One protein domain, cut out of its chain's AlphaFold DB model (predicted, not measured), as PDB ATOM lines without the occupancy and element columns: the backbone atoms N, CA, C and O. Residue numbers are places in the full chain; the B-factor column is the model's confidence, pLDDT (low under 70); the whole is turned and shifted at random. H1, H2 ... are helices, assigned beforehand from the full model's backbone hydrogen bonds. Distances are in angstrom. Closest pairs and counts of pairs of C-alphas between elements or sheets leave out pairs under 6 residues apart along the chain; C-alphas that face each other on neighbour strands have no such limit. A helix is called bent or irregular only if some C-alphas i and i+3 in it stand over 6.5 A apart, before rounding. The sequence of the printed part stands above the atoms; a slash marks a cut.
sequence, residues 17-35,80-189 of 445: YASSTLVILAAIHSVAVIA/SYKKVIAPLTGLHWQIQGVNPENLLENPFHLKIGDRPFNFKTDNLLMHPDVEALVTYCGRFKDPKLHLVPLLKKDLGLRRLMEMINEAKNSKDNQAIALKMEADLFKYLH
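What this domain is: This is residues 17 to 35 and 80 to 189 of the 445 residues of an uncharacterized protein of Bremia lactucae (UniProt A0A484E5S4). Four helices, H1, H2, H4 and H6, stand one after another in a row, with H4 in the middle and H1 at one end; at the other end the second arm of the longest helix, the sharply bent H5, folds with H6 into a helical hairpin. H3 and the first arm, H5a, lie along one side of this row. The printed part has 129 residues with six named helices, in the order H1 H2 H3 H4 H5 H6, and no named strand; the class is all helix. The whole is compact, with a radius of gyration of the C-alphas of 14.9 A and spans of 44 by 30 by 24 A.

Where its parts are: H5, residues 147 to 168, was assigned as one helix by its hydrogen bonds but is bent, with C-alphas 154 and 157 9.3 A apart. Its arms are H5a, residues 147 to 154, 10.8 A, and H5b, residues 157 to 168, 16.3 A; C-alpha 147 is at (38.005, 152.405, 27.053). H6, residues 174 to 187, is 19.7 A long and ends with C-alpha 187 at (43.399, 160.970, 23.932). H4 is residues 130 to 137, 10.5 A, and H3 residues 100 to 105, 8.8 A. H2, residues 81 to 95, 20.4 A, is irregular, but only just: C-alphas 83 and 86 are 6.6 A apart. H1, residues 17 to 35, 26.0 A, begins with C-alpha 17 at (47.155, 131.893, 43.533).

How they stand to each other: H5b and H6 touch as a hairpin at a shallow tilt of 28 degrees, opposite ways; their closest C-alphas, those of Lys 168 and Gln 174, are 4.2 A apart. H5a touches H6 at 72 degrees, only just about perpendicular, closest at C-alphas 148 and 184, 5.9 A. H4 only just touches H5a, with 3 pairs of C-alphas within 8 A, the closest being Cys 137 and Leu 147 at 5.6 A. H4 touches H2 the same way at a shallow tilt of 34 degrees, only just short of steep, closest at C-alphas 132 and 86, 4.4 A. H1 touches H2 with residues 24 to 31 alone, closest at C-alphas 28 and 88, 6.5 A, at a steep tilt of 53 degrees. H3 is close to but not clearly touching H4 and H5a; the C-alphas of Glu 101 and Leu 150 are its closest to H5a, at 6.9 A. Every O i to N i+4 pair is within hydrogen-bond range in H1, H3, H4, H5a, H5b and H6, and 8 of 11 are in H2.

The domain as a whole: The C-alphas of Ser 19 and Arg 158, the two farthest apart, are 45.7 A apart. Residues 36 to 79 are not printed, and C-alphas 35 and 80 are 13.2 A apart across the cut. The link from H3 to H4 is long, 24 residues; in it residues 111 to 112 pair antiparallel with 115 to 116. The mean pLDDT of the printed part is 74.8, and that of H1 is 38.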
ATOM      1  N   TYR A  17      47.892 131.296  44.650       32.31
ATOM      2  CA  TYR A  17      47.155 131.893  43.533       32.31
ATOM      3  C   TYR A  17      45.948 131.045  43.125       32.31
ATOM      4  O   TYR A  17      44.861 131.589  42.960       32.31
ATOM      5  N   ALA A  18      46.070 129.719  43.035       31.34
ATOM      6  CA  ALA A  18      44.946 128.855  42.677       31.34
ATOM      7  C   ALA A  18      43.815 128.895  43.721       31.34
ATOM      8  O   ALA A  18      42.646 128.961  43.347       31.34
ATOM      9  N   SER A  19      44.139 128.923  45.019       34.00
ATOM     10  CA  SER A  19      43.147 128.971  46.106       34.00
ATOM     11  C   SER A  19      42.469 130.335  46.246       34.00
ATOM     12  O   SER A  19      41.251 130.388  46.393       34.00
ATOM     13  N   SER A  20      43.204 131.443  46.114       34.00
ATOM     14  CA  SER A  20      42.607 132.786  46.085       34.00
ATOM     15  C   SER A  20      41.773 133.007  44.820       34.00
ATOM     16  O   SER A  20      40.666 133.532  44.909       34.00
ATOM     17  N   THR A  21      42.214 132.503  43.666       37.41
ATOM     18  CA  THR A  21      41.436 132.539  42.417       37.41
ATOM     19  C   THR A  21      40.178 131.675  42.514       37.41
ATOM     20  O   THR A  21      39.131 132.107  42.050       37.41
ATOM     21  N   LEU A  22      40.220 130.511  43.178       37.28
ATOM     22  CA  LEU A  22      39.047 129.662  43.446       37.28
ATOM     23  C   LEU A  22      38.074 130.285  44.449       37.28
ATOM     24  O   LEU A  22      36.868 130.189  44.248       37.28
ATOM     25  N   VAL A  23      38.566 130.942  45.501       38.47
ATOM     26  CA  VAL A  23      37.728 131.657  46.479       38.47
ATOM     27  C   VAL A  23      37.077 132.880  45.837       38.47
ATOM     28  O   VAL A  23      35.901 133.143  46.069       38.47
ATOM     29  N   ILE A  24      37.802 133.589  44.971       40.59
ATOM     30  CA  ILE A  24      37.267 134.720  44.218       40.59
ATOM     31  C   ILE A  24      36.311 134.235  43.120       40.59
ATOM     32  O   ILE A  24      35.236 134.803  42.986       40.59
ATOM     33  N   LEU A  25      36.608 133.144  42.407       39.59
ATOM     34  CA  LEU A  25      35.684 132.504  41.459       39.59
ATOM     35  C   LEU A  25      34.427 131.990  42.156       39.59
ATOM     36  O   LEU A  25      33.346 132.142  41.601       39.59
ATOM     37  N   ALA A  26      34.541 131.436  43.364       41.47
ATOM     38  CA  ALA A  26      33.409 131.005  44.176       41.47
ATOM     39  C   ALA A  26      32.601 132.201  44.699       41.47
ATOM     40  O   ALA A  26      31.375 132.135  44.708       41.47
ATOM     41  N   ALA A  27      33.244 133.312  45.067       42.53
ATOM     42  CA  ALA A  27      32.572 134.557  45.439       42.53
ATOM     43  C   ALA A  27      31.885 135.221  44.233       42.53
ATOM     44  O   ALA A  27      30.744 135.657  44.349       42.53
ATOM     45  N   ILE A  28      32.525 135.219  43.060       42.81
ATOM     46  CA  ILE A  28      31.962 135.675  41.783       42.81
ATOM     47  C   ILE A  28      30.788 134.784  41.382       42.81
ATOM     48  O   ILE A  28      29.735 135.313  41.059       42.81
ATOM     49  N   HIS A  29      30.907 133.454  41.472       38.56
ATOM     50  CA  HIS A  29      29.790 132.536  41.228       38.56
ATOM     51  C   HIS A  29      28.656 132.766  42.226       38.56
ATOM     52  O   HIS A  29      27.501 132.816  41.831       38.56
ATOM     53  N   SER A  30      28.962 132.960  43.508       38.97
ATOM     54  CA  SER A  30      27.942 133.208  44.528       38.97
ATOM     55  C   SER A  30      27.213 134.528  44.272       38.97
ATOM     56  O   SER A  30      25.995 134.577  44.353       38.97
ATOM     57  N   VAL A  31      27.919 135.593  43.890       39.12
ATOM     58  CA  VAL A  31      27.320 136.909  43.613       39.12
ATOM     59  C   VAL A  31      26.599 136.941  42.259       39.12
ATOM     60  O   VAL A  31      25.496 137.476  42.182       39.12
ATOM     61  N   ALA A  32      27.157 136.324  41.215       36.72
ATOM     62  CA  ALA A  32      26.555 136.237  39.881       36.72
ATOM     63  C   ALA A  32      25.352 135.283  39.827       36.72
ATOM     64  O   ALA A  32      24.457 135.484  39.014       36.72
ATOM     65  N   VAL A  33      25.297 134.273  40.704       37.69
ATOM     66  CA  VAL A  33      24.123 133.403  40.860       37.69
ATOM     67  C   VAL A  33      23.083 134.043  41.783       37.69
ATOM     68  O   VAL A  33      21.899 133.884  41.532       37.69
ATOM     69  N   ILE A  34      23.463 134.821  42.804       37.75
ATOM     70  CA  ILE A  34      22.495 135.421  43.748       37.75
ATOM     71  C   ILE A  34      21.886 136.739  43.226       37.75
ATOM     72  O   ILE A  34      20.732 137.037  43.535       37.75
ATOM     73  N   ALA A  35      22.599 137.517  42.403       33.69
ATOM     74  CA  ALA A  35      22.100 138.802  41.893       33.69
ATOM     75  C   ALA A  35      20.878 138.692  40.947       33.69
ATOM     76  O   ALA A  35      19.961 139.499  41.111       33.69
ATOM     77  N   SER A  80      27.741 148.448  48.853       45.41
ATOM     78  CA  SER A  80      27.734 149.249  47.639       45.41
ATOM     79  C   SER A  80      28.194 148.358  46.490       45.41
ATOM     80  O   SER A  80      29.346 147.925  46.485       45.41
ATOM     81  N   TYR A  81      27.289 148.077  45.549       49.62
ATOM     82  CA  TYR A  81      27.563 147.334  44.316       49.62
ATOM     83  C   TYR A  81      28.888 147.805  43.689       49.62
ATOM     84  O   TYR A  81      29.753 146.997  43.358       49.62
ATOM     85  N   LYS A  82      29.120 149.126  43.702       48.97
ATOM     86  CA  LYS A  82      30.345 149.781  43.225       48.97
ATOM     87  C   LYS A  82      31.630 149.327  43.934       48.97
ATOM     88  O   LYS A  82      32.661 149.174  43.296       48.97
ATOM     89  N   LYS A  83      31.596 149.082  45.249       52.22
ATOM     90  CA  LYS A  83      32.806 148.768  46.037       52.22
ATOM     91  C   LYS A  83      33.230 147.302  45.983       52.22
ATOM     92  O   LYS A  83      34.392 147.021  46.253       52.22
ATOM     93  N   VAL A  84      32.310 146.383  45.693       56.41
ATOM     94  CA  VAL A  84      32.583 144.937  45.771       56.41
ATOM     95  C   VAL A  84      32.376 144.239  44.434       56.41
ATOM     96  O   VAL A  84      33.210 143.428  44.053       56.41
ATOM     97  N   ILE A  85      31.319 144.567  43.689       61.34
ATOM     98  CA  ILE A  85      30.959 143.825  42.474       61.34
ATOM     99  C   ILE A  85      31.812 144.279  41.290       61.34
ATOM    100  O   ILE A  85      32.416 143.439  40.635       61.34
ATOM    101  N   ALA A  86      31.982 145.588  41.081       60.12
ATOM    102  CA  ALA A  86      32.790 146.094  39.969       60.12
ATOM    103  C   ALA A  86      34.257 145.582  39.967       60.12
ATOM    104  O   ALA A  86      34.733 145.135  38.919       60.12
ATOM    105  N   PRO A  87      34.983 145.543  41.108       64.81
ATOM    106  CA  PRO A  87      36.317 144.938  41.155       64.81
ATOM    107  C   PRO A  87      36.332 143.439  40.821       64.81
ATOM    108  O   PRO A  87      37.283 142.964  40.200       64.81
ATOM    109  N   LEU A  88      35.290 142.702  41.221       68.00
ATOM    110  CA  LEU A  88      35.155 141.268  40.966       68.00
ATOM    111  C   LEU A  88      34.844 140.979  39.490       68.00
ATOM    112  O   LEU A  88      35.451 140.073  38.920       68.00
ATOM    113  N   THR A  89      33.984 141.778  38.850       71.56
ATOM    114  CA  THR A  89      33.702 141.683  37.407       71.56
ATOM    115  C   THR A  89      34.962 141.954  36.579       71.56
ATOM    116  O   THR A  89      35.321 141.158  35.713       71.56
ATOM    117  N   GLY A  90      35.712 143.018  36.892       68.62
ATOM    118  CA  GLY A  90      36.963 143.320  36.187       68.62
ATOM    119  C   GLY A  90      38.036 142.238  36.369       68.62
ATOM    120  O   GLY A  90      38.783 141.926  35.442       68.62
ATOM    121  N   LEU A  91      38.105 141.620  37.553       71.62
ATOM    122  CA  LEU A  91      39.008 140.498  37.808       71.62
ATOM    123  C   LEU A  91      38.578 139.228  37.058       71.62
ATOM    124  O   LEU A  91      39.436 138.493  36.576       71.62
ATOM    125  N   HIS A  92      37.274 138.985  36.912       75.12
ATOM    126  CA  HIS A  92      36.748 137.872  36.123       75.12
ATOM    127  C   HIS A  92      37.210 137.938  34.660       75.12
ATOM    128  O   HIS A  92      37.759 136.959  34.152       75.12
ATOM    129  N   TRP A  93      37.071 139.098  34.008       81.25
ATOM    130  CA  TRP A  93      37.552 139.301  32.634       81.25
ATOM    131  C   TRP A  93      39.067 139.137  32.518       81.25
ATOM    132  O   TRP A  93      39.562 138.575  31.540       81.25
ATOM    133  N   GLN A  94      39.811 139.563  33.543       77.38
ATOM    134  CA  GLN A  94      41.256 139.364  33.602       77.38
ATOM    135  C   GLN A  94      41.637 137.881  33.669       77.38
ATOM    136  O   GLN A  94      42.513 137.453  32.925       77.38
ATOM    137  N   ILE A  95      40.976 137.097  34.528       72.31
ATOM    138  CA  ILE A  95      41.222 135.651  34.668       72.31
ATOM    139  C   ILE A  95      40.883 134.914  33.369       72.31
ATOM    140  O   ILE A  95      41.598 133.999  32.975       72.31
ATOM    141  N   GLN A  96      39.813 135.326  32.688       76.00
ATOM    142  CA  GLN A  96      39.415 134.750  31.404       76.00
ATOM    143  C   GLN A  96      40.300 135.187  30.227       76.00
ATOM    144  O   GLN A  96      40.128 134.673  29.124       76.00
ATOM    145  N   GLY A  97      41.235 136.121  30.436       77.75
ATOM    146  CA  GLY A  97      42.111 136.625  29.379       77.75
ATOM    147  C   GLY A  97      41.358 137.338  28.253       77.75
ATOM    148  O   GLY A  97      41.821 137.331  27.114       77.75
ATOM    149  N   VAL A  98      40.190 137.923  28.540       81.44
ATOM    150  CA  VAL A  98      39.359 138.572  27.514       81.44
ATOM    151  C   VAL A  98      39.999 139.895  27.106       81.44
ATOM    152  O   VAL A  98      40.157 140.777  27.934       81.44
ATOM    153  N   ASN A  99      40.350 140.077  25.836       84.81
ATOM    154  CA  ASN A  99      40.832 141.373  25.349       84.81
ATOM    155  C   ASN A  99      39.726 142.454  25.508       84.81
ATOM    156  O   ASN A  99      38.576 142.165  25.175       84.81
ATOM    157  N   PRO A 100      40.033 143.681  25.984       85.19
ATOM    158  CA  PRO A 100      39.119 144.826  25.967       85.19
ATOM    159  C   PRO A 100      38.346 145.037  24.663       85.19
ATOM    160  O   PRO A 100      37.167 145.375  24.719       85.19
ATOM    161  N   GLU A 101      38.969 144.799  23.505       85.00
ATOM    162  CA  GLU A 101      38.281 144.847  22.204       85.00
ATOM    163  C   GLU A 101      37.158 143.801  22.136       85.00
ATOM    164  O   GLU A 101      36.001 144.129  21.877       85.00
ATOM    165  N   ASN A 102      37.460 142.555  22.512       82.31
ATOM    166  CA  ASN A 102      36.489 141.460  22.523       82.31
ATOM    167  C   ASN A 102      35.343 141.690  23.522       82.31
ATOM    168  O   ASN A 102      34.244 141.184  23.309       82.31
ATOM    169  N   LEU A 103      35.573 142.428  24.617       80.12
ATOM    170  CA  LEU A 103      34.511 142.780  25.573       80.12
ATOM    171  C   LEU A 103      33.457 143.706  24.959       80.12
ATOM    172  O   LEU A 103      32.290 143.618  25.336       80.12
ATOM    173  N   LEU A 104      33.865 144.589  24.047       77.69
ATOM    174  CA  LEU A 104      32.975 145.542  23.381       77.69
ATOM    175  C   LEU A 104      32.345 144.940  22.121       77.69
ATOM    176  O   LEU A 104      31.178 145.192  21.836       77.69
ATOM    177  N   GLU A 105      33.076 144.090  21.403       72.88
ATOM    178  CA  GLU A 105      32.568 143.419  20.203       72.88
ATOM    179  C   GLU A 105      31.601 142.274  20.525       72.88
ATOM    180  O   GLU A 105      30.744 141.934  19.706       72.88
ATOM    181  N   ASN A 106      31.713 141.670  21.714       70.12
ATOM    182  CA  ASN A 106      30.903 140.520  22.079       70.12
ATOM    183  C   ASN A 106      29.734 140.902  23.013       70.12
ATOM    184  O   ASN A 106      29.922 141.087  24.223       70.12
ATOM    185  N   PRO A 107      28.493 140.911  22.499       57.66
ATOM    186  CA  PRO A 107      27.308 141.316  23.248       57.66
ATOM    187  C   PRO A 107      26.945 140.379  24.413       57.66
ATOM    188  O   PRO A 107      26.017 140.660  25.167       57.66
ATOM    189  N   PHE A 108      27.636 139.246  24.574       60.97
ATOM    190  CA  PHE A 108      27.421 138.339  25.701       60.97
ATOM    191  C   PHE A 108      28.177 138.745  26.969       60.97
ATOM    192  O   PHE A 108      27.781 138.310  28.054       60.97
ATOM    193  N   HIS A 109      29.229 139.565  26.856       68.38
ATOM    194  CA  HIS A 109      30.005 140.035  28.008       68.38
ATOM    195  C   HIS A 109      29.369 141.237  28.714       68.38
ATOM    196  O   HIS A 109      29.642 141.459  29.893       68.38
ATOM    197  N   LEU A 110      28.491 141.967  28.022       72.81
ATOM    198  CA  LEU A 110      27.729 143.096  28.553       72.81
ATOM    199  C   LEU A 110      26.238 142.835  28.318       72.81
ATOM    200  O   LEU A 110      25.809 142.646  27.183       72.81
ATOM    201  N   LYS A 111      25.435 142.804  29.386       72.44
ATOM    202  CA  LYS A 111      23.994 142.520  29.313       72.44
ATOM    203  C   LYS A 111      23.199 143.499  30.155       72.44
ATOM    204  O   LYS A 111      23.560 143.790  31.289       72.44
ATOM    205  N   ILE A 112      22.050 143.913  29.629       64.81
ATOM    206  CA  ILE A 112      21.048 144.669  30.383       64.81
ATOM    207  C   ILE A 112      19.892 143.713  30.674       64.81
ATOM    208  O   ILE A 112      19.053 143.459  29.810       64.81
ATOM    209  N   GLY A 113      19.860 143.144  31.882       69.31
ATOM    210  CA  GLY A 113      18.939 142.048  32.198       69.31
ATOM    211  C   GLY A 113      19.245 140.815  31.340       69.31
ATOM    212  O   GLY A 113      20.390 140.369  31.295       69.31
ATOM    213  N   ASP A 114      18.243 140.298  30.629       71.94
ATOM    214  CA  ASP A 114      18.387 139.093  29.796       71.94
ATOM    215  C   ASP A 114      18.815 139.378  28.350       71.94
ATOM    216  O   ASP A 114      19.139 138.447  27.607       71.94
ATOM    217  N   ARG A 115      18.843 140.653  27.934       76.88
ATOM    218  CA  ARG A 115      19.214 141.025  26.565       76.88
ATOM    219  C   ARG A 115      20.687 141.437  26.447       76.88
ATOM    220  O   ARG A 115      21.225 142.066  27.364       76.88
ATOM    221  N   PRO A 116      21.330 141.135  25.308       79.12
ATOM    222  CA  PRO A 116      22.649 141.665  24.985       79.12
ATOM    223  C   PRO A 116      22.673 143.199  24.950       79.12
ATOM    224  O   PRO A 116      21.684 143.836  24.567       79.12
ATOM    225  N   PHE A 117      23.813 143.780  25.325       79.94
ATOM    226  CA  PHE A 117      24.059 145.216  25.211       79.94
ATOM    227  C   PHE A 117      24.204 145.630  23.738       79.94
ATOM    228  O   PHE A 117      24.945 145.005  22.978       79.94
ATOM    229  N   ASN A 118      23.505 146.688  23.325       81.62
ATOM    230  CA  ASN A 118      23.564 147.237  21.972       81.62
ATOM    231  C   ASN A 118      24.143 148.653  21.994       81.62
ATOM    232  O   ASN A 118      23.442 149.613  22.292       81.62
ATOM    233  N   PHE A 119      25.398 148.798  21.576       75.44
ATOM    234  CA  PHE A 119      26.127 150.071  21.543       75.44
ATOM    235  C   PHE A 119      25.484 151.181  20.696       75.44
ATOM    236  O   PHE A 119      25.778 152.357  20.908       75.44
ATOM    237  N   LYS A 120      24.585 150.851  19.759       73.19
ATOM    238  CA  LYS A 120      23.863 151.867  18.976       73.19
ATOM    239  C   LYS A 120      22.740 152.523  19.776       73.19
ATOM    240  O   LYS A 120      22.480 153.708  19.595       73.19
ATOM    241  N   THR A 121      22.076 151.766  20.646       79.19
ATOM    242  CA  THR A 121      20.861 152.211  21.347       79.19
ATOM    243  C   THR A 121      21.057 152.388  22.847       79.19
ATOM    244  O   THR A 121      20.355 153.185  23.461       79.19
ATOM    245  N   ASP A 122      22.008 151.676  23.443       84.31
ATOM    246  CA  ASP A 122      22.250 151.651  24.878       84.31
ATOM    247  C   ASP A 122      23.424 152.559  25.248       84.31
ATOM    248  O   ASP A 122      24.467 152.570  24.592       84.31
ATOM    249  N   ASN A 123      23.280 153.305  26.344       85.25
ATOM    250  CA  ASN A 123      24.358 154.133  26.869       85.25
ATOM    251  C   ASN A 123      25.211 153.326  27.858       85.25
ATOM    252  O   ASN A 123      24.792 153.042  28.981       85.25
ATOM    253  N   LEU A 124      26.437 152.987  27.451       87.38
ATOM    254  CA  LEU A 124      27.376 152.200  28.255       87.38
ATOM    255  C   LEU A 124      27.710 152.878  29.581       87.38
ATOM    256  O   LEU A 124      27.936 152.201  30.577       87.38
ATOM    257  N   LEU A 125      27.705 154.211  29.626       89.06
ATOM    258  CA  LEU A 125      27.991 154.951  30.852       89.06
ATOM    259  C   LEU A 125      26.863 154.867  31.881       89.06
ATOM    260  O   LEU A 125      27.065 155.223  33.039       89.06
ATOM    261  N   MET A 126      25.696 154.367  31.473       87.31
ATOM    262  CA  MET A 126      24.591 154.020  32.361       87.31
ATOM    263  C   MET A 126      24.599 152.538  32.757       87.31
ATOM    264  O   MET A 126      23.758 152.114  33.550       87.31
ATOM    265  N   HIS A 127      25.531 151.741  32.225       86.19
ATOM    266  CA  HIS A 127      25.624 150.320  32.521       86.19
ATOM    267  C   HIS A 127      26.161 150.084  33.947       86.19
ATOM    268  O   HIS A 127      27.132 150.738  34.338       86.19
ATOM    269  N   PRO A 128      25.613 149.122  34.717       81.31
ATOM    270  CA  PRO A 128      26.080 148.824  36.077       81.31
ATOM    271  C   PRO A 128      27.581 148.516  36.168       81.31
ATOM    272  O   PRO A 128      28.247 148.924  37.118       81.31
ATOM    273  N   ASP A 129      28.123 147.843  35.152       81.69
ATOM    274  CA  ASP A 129      29.535 147.444  35.096       81.69
ATOM    275  C   ASP A 129      30.476 148.499  34.483       81.69
ATOM    276  O   ASP A 129      31.653 148.210  34.268       81.69
ATOM    277  N   VAL A 130      30.017 149.728  34.203       85.69
ATOM    278  CA  VAL A 130      30.873 150.755  33.575       85.69
ATOM    279  C   VAL A 130      32.141 151.035  34.391       85.69
ATOM    280  O   VAL A 130      33.226 151.172  33.832       85.69
ATOM    281  N   GLU A 131      32.039 151.066  35.722       82.56
ATOM    282  CA  GLU A 131      33.188 151.304  36.602       82.56
ATOM    283  C   GLU A 131      34.199 150.152  36.519       82.56
ATOM    284  O   GLU A 131      35.405 150.390  36.418       82.56
ATOM    285  N   ALA A 132      33.706 148.910  36.463       82.12
ATOM    286  CA  ALA A 132      34.534 147.724  36.263       82.12
ATOM    287  C   ALA A 132      35.277 147.797  34.928       82.12
ATOM    288  O   ALA A 132      36.476 147.531  34.878       82.12
ATOM    289  N   LEU A 133      34.578 148.205  33.868       85.06
ATOM    290  CA  LEU A 133      35.116 148.315  32.518       85.06
ATOM    291  C   LEU A 133      36.181 149.412  32.413       85.06
ATOM    292  O   LEU A 133      37.272 149.160  31.911       85.06
ATOM    293  N   VAL A 134      35.921 150.600  32.969       85.75
ATOM    294  CA  VAL A 134      36.901 151.699  33.033       85.75
ATOM    295  C   VAL A 134      38.163 151.254  33.775       85.75
ATOM    296  O   VAL A 134      39.278 151.492  33.307       85.75
ATOM    297  N   THR A 135      38.010 150.603  34.932       83.94
ATOM    298  CA  THR A 135      39.148 150.106  35.713       83.94
ATOM    299  C   THR A 135      39.887 148.987  34.990       83.94
ATOM    300  O   THR A 135      41.112 148.951  35.046       83.94
ATOM    301  N   TYR A 136      39.169 148.083  34.328       85.44
ATOM    302  CA  TYR A 136      39.748 146.963  33.600       85.44
ATOM    303  C   TYR A 136      40.585 147.438  32.410       85.44
ATOM    304  O   TYR A 136      41.783 147.162  32.363       85.44
ATOM    305  N   CYS A 137      39.997 148.230  31.510       87.12
ATOM    306  CA  CYS A 137      40.694 148.759  30.337       87.12
ATOM    307  C   CYS A 137      41.871 149.666  30.735       87.12
ATOM    308  O   CYS A 137      42.916 149.651  30.090       87.12
ATOM    309  N   GLY A 138      41.756 150.399  31.849       83.88
ATOM    310  CA  GLY A 138      42.836 151.240  32.377       83.88
ATOM    311  C   GLY A 138      44.058 150.481  32.920       83.88
ATOM    312  O   GLY A 138      45.080 151.108  33.191       83.88
ATOM    313  N   ARG A 139      43.993 149.150  33.091       84.06
ATOM    314  CA  ARG A 139      45.151 148.324  33.500       84.06
ATOM    315  C   ARG A 139      46.094 148.007  32.342       84.06
ATOM    316  O   ARG A 139      47.222 147.574  32.582       84.06
ATOM    317  N   PHE A 140      45.647 148.187  31.103       84.38
ATOM    318  CA  PHE A 140      46.450 147.873  29.930       84.38
ATOM    319  C   PHE A 140      47.508 148.953  29.704       84.38
ATOM    320  O   PHE A 140      47.236 150.151  29.788       84.38
ATOM    321  N   LYS A 141      48.742 148.514  29.422       85.62
ATOM    322  CA  LYS A 141      49.855 149.421  29.107       85.62
ATOM    323  C   LYS A 141      49.669 150.109  27.759       85.62
ATOM    324  O   LYS A 141      50.121 151.236  27.611       85.62
ATOM    325  N   ASP A 142      49.045 149.425  26.799       85.25
ATOM    326  CA  ASP A 142      48.726 149.997  25.495       85.25
ATOM    327  C   ASP A 142      47.523 150.950  25.626       85.25
ATOM    328  O   ASP A 142      46.422 150.485  25.939       85.25
ATOM    329  N   PRO A 143      47.696 152.263  25.375       84.31
ATOM    330  CA  PRO A 143      46.600 153.224  25.420       84.31
ATOM    331  C   PRO A 143      45.484 152.912  24.422       84.31
ATOM    332  O   PRO A 143      44.345 153.293  24.664       84.31
ATOM    333  N   LYS A 144      45.763 152.202  23.319       85.69
ATOM    334  CA  LYS A 144      44.733 151.820  22.336       85.69
ATOM    335  C   LYS A 144      43.683 150.874  22.915       85.69
ATOM    336  O   LYS A 144      42.560 150.858  22.427       85.69
ATOM    337  N   LEU A 145      44.041 150.138  23.967       86.50
ATOM    338  CA  LEU A 145      43.154 149.221  24.681       86.50
ATOM    339  C   LEU A 145      42.415 149.898  25.846       86.50
ATOM    340  O   LEU A 145      41.697 149.237  26.598       86.50
ATOM    341  N   HIS A 146      42.585 151.211  26.032       89.00
ATOM    342  CA  HIS A 146      41.799 151.964  27.007       89.00
ATOM    343  C   HIS A 146      40.368 152.151  26.496       89.00
ATOM    344  O   HIS A 146      40.100 152.112  25.299       89.00
ATOM    345  N   LEU A 147      39.425 152.385  27.409       89.56
ATOM    346  CA  LEU A 147      38.005 152.405  27.053       89.56
ATOM    347  C   LEU A 147      37.654 153.529  26.062       89.56
ATOM    348  O   LEU A 147      36.898 153.313  25.126       89.56
ATOM    349  N   VAL A 148      38.216 154.725  26.245       91.38
ATOM    350  CA  VAL A 148      37.939 155.892  25.391       91.38
ATOM    351  C   VAL A 148      38.322 155.653  23.918       91.38
ATOM    352  O   VAL A 148      37.464 155.861  23.060       91.38
ATOM    353  N   PRO A 149      39.555 155.215  23.588       88.31
ATOM    354  CA  PRO A 149      39.944 154.934  22.202       88.31
ATOM    355  C   PRO A 149      39.084 153.866  21.538       88.31
ATOM    356  O   PRO A 149      38.684 154.041  20.387       88.31
ATOM    357  N   LEU A 150      38.756 152.808  22.281       88.88
ATOM    358  CA  LEU A 150      37.892 151.736  21.800       88.88
ATOM    359  C   LEU A 150      36.485 152.254  21.482       88.88
ATOM    360  O   LEU A 150      36.002 152.100  20.364       88.88
ATOM    361  N   LEU A 151      35.862 152.981  22.412       89.44
ATOM    362  CA  LEU A 151      34.531 153.544  22.182       89.44
ATOM    363  C   LEU A 151      34.516 154.579  21.057       89.44
ATOM    364  O   LEU A 151      33.559 154.624  20.293       89.44
ATOM    365  N   LYS A 152      35.561 155.401  20.911       88.88
ATOM    366  CA  LYS A 152      35.648 156.350  19.793       88.88
ATOM    367  C   LYS A 152      35.760 155.624  18.450       88.88
ATOM    368  O   LYS A 152      35.195 156.113  17.474       88.88
ATOM    369  N   LYS A 153      36.496 154.507  18.386       86.19
ATOM    370  CA  LYS A 153      36.637 153.683  17.175       86.19
ATOM    371  C   LYS A 153      35.283 153.116  16.735       86.19
ATOM    372  O   LYS A 153      34.967 153.200  15.554       86.19
ATOM    373  N   ASP A 154      34.481 152.632  17.682       84.56
ATOM    374  CA  ASP A 154      33.224 151.936  17.375       84.56
ATOM    375  C   ASP A 154      32.017 152.878  17.228       84.56
ATOM    376  O   ASP A 154      31.142 152.650  16.394       84.56
ATOM    377  N   LEU A 155      31.954 153.947  18.031       86.38
ATOM    378  CA  LEU A 155      30.812 154.873  18.085       86.38
ATOM    379  C   LEU A 155      31.031 156.163  17.286       86.38
ATOM    380  O   LEU A 155      30.071 156.843  16.929       86.38
ATOM    381  N   GLY A 156      32.287 156.546  17.055       87.69
ATOM    382  CA  GLY A 156      32.642 157.892  16.616       87.69
ATOM    383  C   GLY A 156      32.586 158.933  17.745       87.69
ATOM    384  O   GLY A 156      32.088 158.692  18.847       87.69
ATOM    385  N   LEU A 157      33.126 160.127  17.472       88.44
ATOM    386  CA  LEU A 157      33.279 161.187  18.478       88.44
ATOM    387  C   LEU A 157      31.932 161.752  18.955       88.44
ATOM    388  O   LEU A 157      31.717 161.866  20.159       88.44
ATOM    389  N   ARG A 158      31.026 162.082  18.023       88.88
ATOM    390  CA  ARG A 158      29.730 162.702  18.341       88.88
ATOM    391  C   ARG A 158      28.897 161.815  19.265       88.88
ATOM    392  O   ARG A 158      28.507 162.262  20.340       88.88
ATOM    393  N   ARG A 159      28.719 160.537  18.912       87.75
ATOM    394  CA  ARG A 159      27.938 159.592  19.721       87.75
ATOM    395  C   ARG A 159      28.561 159.339  21.094       87.75
ATOM    396  O   ARG A 159      27.846 159.299  22.092       87.75
ATOM    397  N   LEU A 160      29.888 159.214  21.169       91.06
ATOM    398  CA  LEU A 160      30.585 159.084  22.450       91.06
ATOM    399  C   LEU A 160      30.351 160.315  23.344       91.06
ATOM    400  O   LEU A 160      30.093 160.173  24.538       91.06
ATOM    401  N   MET A 161      30.392 161.519  22.774       90.94
ATOM    402  CA  MET A 161      30.139 162.756  23.514       90.94
ATOM    403  C   MET A 161      28.680 162.919  23.945       90.94
ATOM    404  O   MET A 161      28.430 163.415  25.043       90.94
ATOM    405  N   GLU A 162      27.716 162.487  23.133       90.12
ATOM    406  CA  GLU A 162      26.308 162.392  23.543       90.12
ATOM    407  C   GLU A 162      26.161 161.477  24.760       90.12
ATOM    408  O   GLU A 162      25.615 161.898  25.781       90.12
ATOM    409  N   MET A 163      26.744 160.275  24.704       91.50
ATOM    410  CA  MET A 163      26.711 159.322  25.817       91.50
ATOM    411  C   MET A 163      27.330 159.897  27.094       91.50
ATOM    412  O   MET A 163      26.762 159.742  28.179       91.50
ATOM    413  N   ILE A 164      28.475 160.581  26.975       93.44
ATOM    414  CA  ILE A 164      29.147 161.268  28.089       93.44
ATOM    415  C   ILE A 164      28.248 162.356  28.675       93.44
ATOM    416  O   ILE A 164      28.082 162.420  29.892       93.44
ATOM    417  N   ASN A 165      27.641 163.199  27.843       90.94
ATOM    418  CA  ASN A 165      26.808 164.297  28.324       90.94
ATOM    419  C   ASN A 165      25.501 163.815  28.964       90.94
ATOM    420  O   ASN A 165      25.121 164.325  30.019       90.94
ATOM    421  N   GLU A 166      24.860 162.785  28.412       90.69
ATOM    422  CA  GLU A 166      23.738 162.104  29.066       90.69
ATOM    423  C   GLU A 166      24.138 161.590  30.459       90.69
ATOM    424  O   GLU A 166      23.428 161.810  31.442       90.69
ATOM    425  N   ALA A 167      25.311 160.960  30.575       91.31
ATOM    426  CA  ALA A 167      25.815 160.432  31.841       91.31
ATOM    427  C   ALA A 167      26.224 161.522  32.845       91.31
ATOM    428  O   ALA A 167      26.059 161.322  34.049       91.31
ATOM    429  N   LYS A 168      26.674 162.698  32.383       92.19
ATOM    430  CA  LYS A 168      26.942 163.871  33.239       92.19
ATOM    431  C   LYS A 168      25.683 164.397  33.929       92.19
ATOM    432  O   LYS A 168      25.785 164.919  35.037       92.19
ATOM    433  N   ASN A 169      24.516 164.215  33.312       89.50
ATOM    434  CA  ASN A 169      23.228 164.607  33.886       89.50
ATOM    435  C   ASN A 169      22.682 163.583  34.900       89.50
ATOM    436  O   ASN A 169      21.739 163.881  35.633       89.50
ATOM    437  N   SER A 170      23.279 162.388  34.986       90.38
ATOM    438  CA  SER A 170      22.929 161.374  35.983       90.38
ATOM    439  C   SER A 170      23.769 161.526  37.250       90.38
ATOM    440  O   SER A 170      24.996 161.429  37.207       90.38
ATOM    441  N   LYS A 171      23.114 161.678  38.411       87.00
ATOM    442  CA  LYS A 171      23.795 161.796  39.718       87.00
ATOM    443  C   LYS A 171      24.727 160.617  40.012       87.00
ATOM    444  O   LYS A 171      25.776 160.808  40.619       87.00
ATOM    445  N   ASP A 172      24.363 159.414  39.572       84.06
ATOM    446  CA  ASP A 172      25.120 158.200  39.880       84.06
ATOM    447  C   ASP A 172      26.354 158.013  38.989       84.06
ATOM    448  O   ASP A 172      27.304 157.341  39.411       84.06
ATOM    449  N   ASN A 173      26.359 158.627  37.800       87.31
ATOM    450  CA  ASN A 173      27.373 158.409  36.762       87.31
ATOM    451  C   ASN A 173      28.172 159.669  36.405       87.31
ATOM    452  O   ASN A 173      29.161 159.571  35.681       87.31
ATOM    453  N   GLN A 174      27.824 160.828  36.971       91.50
ATOM    454  CA  GLN A 174      28.478 162.106  36.694       91.50
ATOM    455  C   GLN A 174      30.003 162.047  36.858       91.50
ATOM    456  O   GLN A 174      30.734 162.512  35.987       91.50
ATOM    457  N   ALA A 175      30.504 161.442  37.941       89.06
ATOM    458  CA  ALA A 175      31.944 161.345  38.192       89.06
ATOM    459  C   ALA A 175      32.677 160.512  37.126       89.06
ATOM    460  O   ALA A 175      33.772 160.872  36.693       89.06
ATOM    461  N   ILE A 176      32.062 159.413  36.680       90.31
ATOM    462  CA  ILE A 176      32.621 158.545  35.636       90.31
ATOM    463  C   ILE A 176      32.575 159.267  34.291       90.31
ATOM    464  O   ILE A 176      33.558 159.250  33.558       90.31
ATOM    465  N   ALA A 177      31.475 159.956  33.995       93.00
ATOM    466  CA  ALA A 177      31.316 160.712  32.764       93.00
ATOM    467  C   ALA A 177      32.331 161.863  32.650       93.00
ATOM    468  O   ALA A 177      32.964 162.016  31.610       93.00
ATOM    469  N   LEU A 178      32.567 162.614  33.734       91.94
ATOM    470  CA  LEU A 178      33.608 163.650  33.783       91.94
ATOM    471  C   LEU A 178      35.015 163.067  33.600       91.94
ATOM    472  O   LEU A 178      35.847 163.655  32.911       91.94
ATOM    473  N   LYS A 179      35.285 161.895  34.187       90.81
ATOM    474  CA  LYS A 179      36.555 161.190  33.975       90.81
ATOM    475  C   LYS A 179      36.719 160.773  32.508       90.81
ATOM    476  O   LYS A 179      37.771 161.018  31.931       90.81
ATOM    477  N   MET A 180      35.678 160.198  31.909       92.38
ATOM    478  CA  MET A 180      35.662 159.786  30.501       92.38
ATOM    479  C   MET A 180      35.850 160.972  29.550       92.38
ATOM    480  O   MET A 180      36.592 160.852  28.583       92.38
ATOM    481  N   GLU A 181      35.238 162.124  29.839       93.12
ATOM    482  CA  GLU A 181      35.443 163.371  29.088       93.12
ATOM    483  C   GLU A 181      36.906 163.832  29.161       93.12
ATOM    484  O   GLU A 181      37.526 164.120  28.138       93.12
ATOM    485  N   ALA A 182      37.496 163.839  30.359       90.25
ATOM    486  CA  ALA A 182      38.894 164.217  30.540       90.25
ATOM    487  C   ALA A 182      39.860 163.249  29.833       90.25
ATOM    488  O   ALA A 182      40.839 163.688  29.229       90.25
ATOM    489  N   ASP A 183      39.593 161.944  29.897       89.88
ATOM    490  CA  ASP A 183      40.399 160.923  29.224       89.88
ATOM    491  C   ASP A 183      40.240 161.004  27.695       89.88
ATOM    492  O   ASP A 183      41.226 160.861  26.972       89.88
ATOM    493  N   LEU A 184      39.047 161.348  27.199       90.62
ATOM    494  CA  LEU A 184      38.812 161.665  25.791       90.62
ATOM    495  C   LEU A 184      39.612 162.880  25.341       90.62
ATOM    496  O   LEU A 184      40.328 162.784  24.350       90.62
ATOM    497  N   PHE A 185      39.576 163.993  26.070       90.38
ATOM    498  CA  PHE A 185      40.344 165.178  25.681       90.38
ATOM    499  C   PHE A 185      41.855 164.932  25.695       90.38
ATOM    500  O   PHE A 185      42.555 165.450  24.831       90.38
ATOM    501  N   LYS A 186      42.361 164.112  26.624       86.25
ATOM    502  CA  LYS A 186      43.770 163.684  26.612       86.25
ATOM    503  C   LYS A 186      44.092 162.813  25.403       86.25
ATOM    504  O   LYS A 186      45.144 162.997  24.802       86.25
ATOM    505  N   TYR A 187      43.209 161.873  25.066       85.50
ATOM    506  CA  TYR A 187      43.399 160.970  23.932       85.50
ATOM    507  C   TYR A 187      43.357 161.694  22.583       85.50
ATOM    508  O   TYR A 187      44.105 161.349  21.674       85.50
ATOM    509  N   LEU A 188      42.498 162.706  22.452       80.62
ATOM    510  CA  LEU A 188      42.416 163.520  21.241       80.62
ATOM    511  C   LEU A 188      43.686 164.356  21.006       80.62
ATOM    512  O   LEU A 188      43.874 164.838  19.896       80.62
ATOM    513  N   HIS A 189      44.562 164.490  22.014       74.19
ATOM    514  CA  HIS A 189      45.730 165.371  21.990       74.19
ATOM    515  C   HIS A 189      45.350 166.798  21.550       74.19
ATOM    516  O   HIS A 189      44.174 167.171  21.546       74.19
TER     517      HIS A 189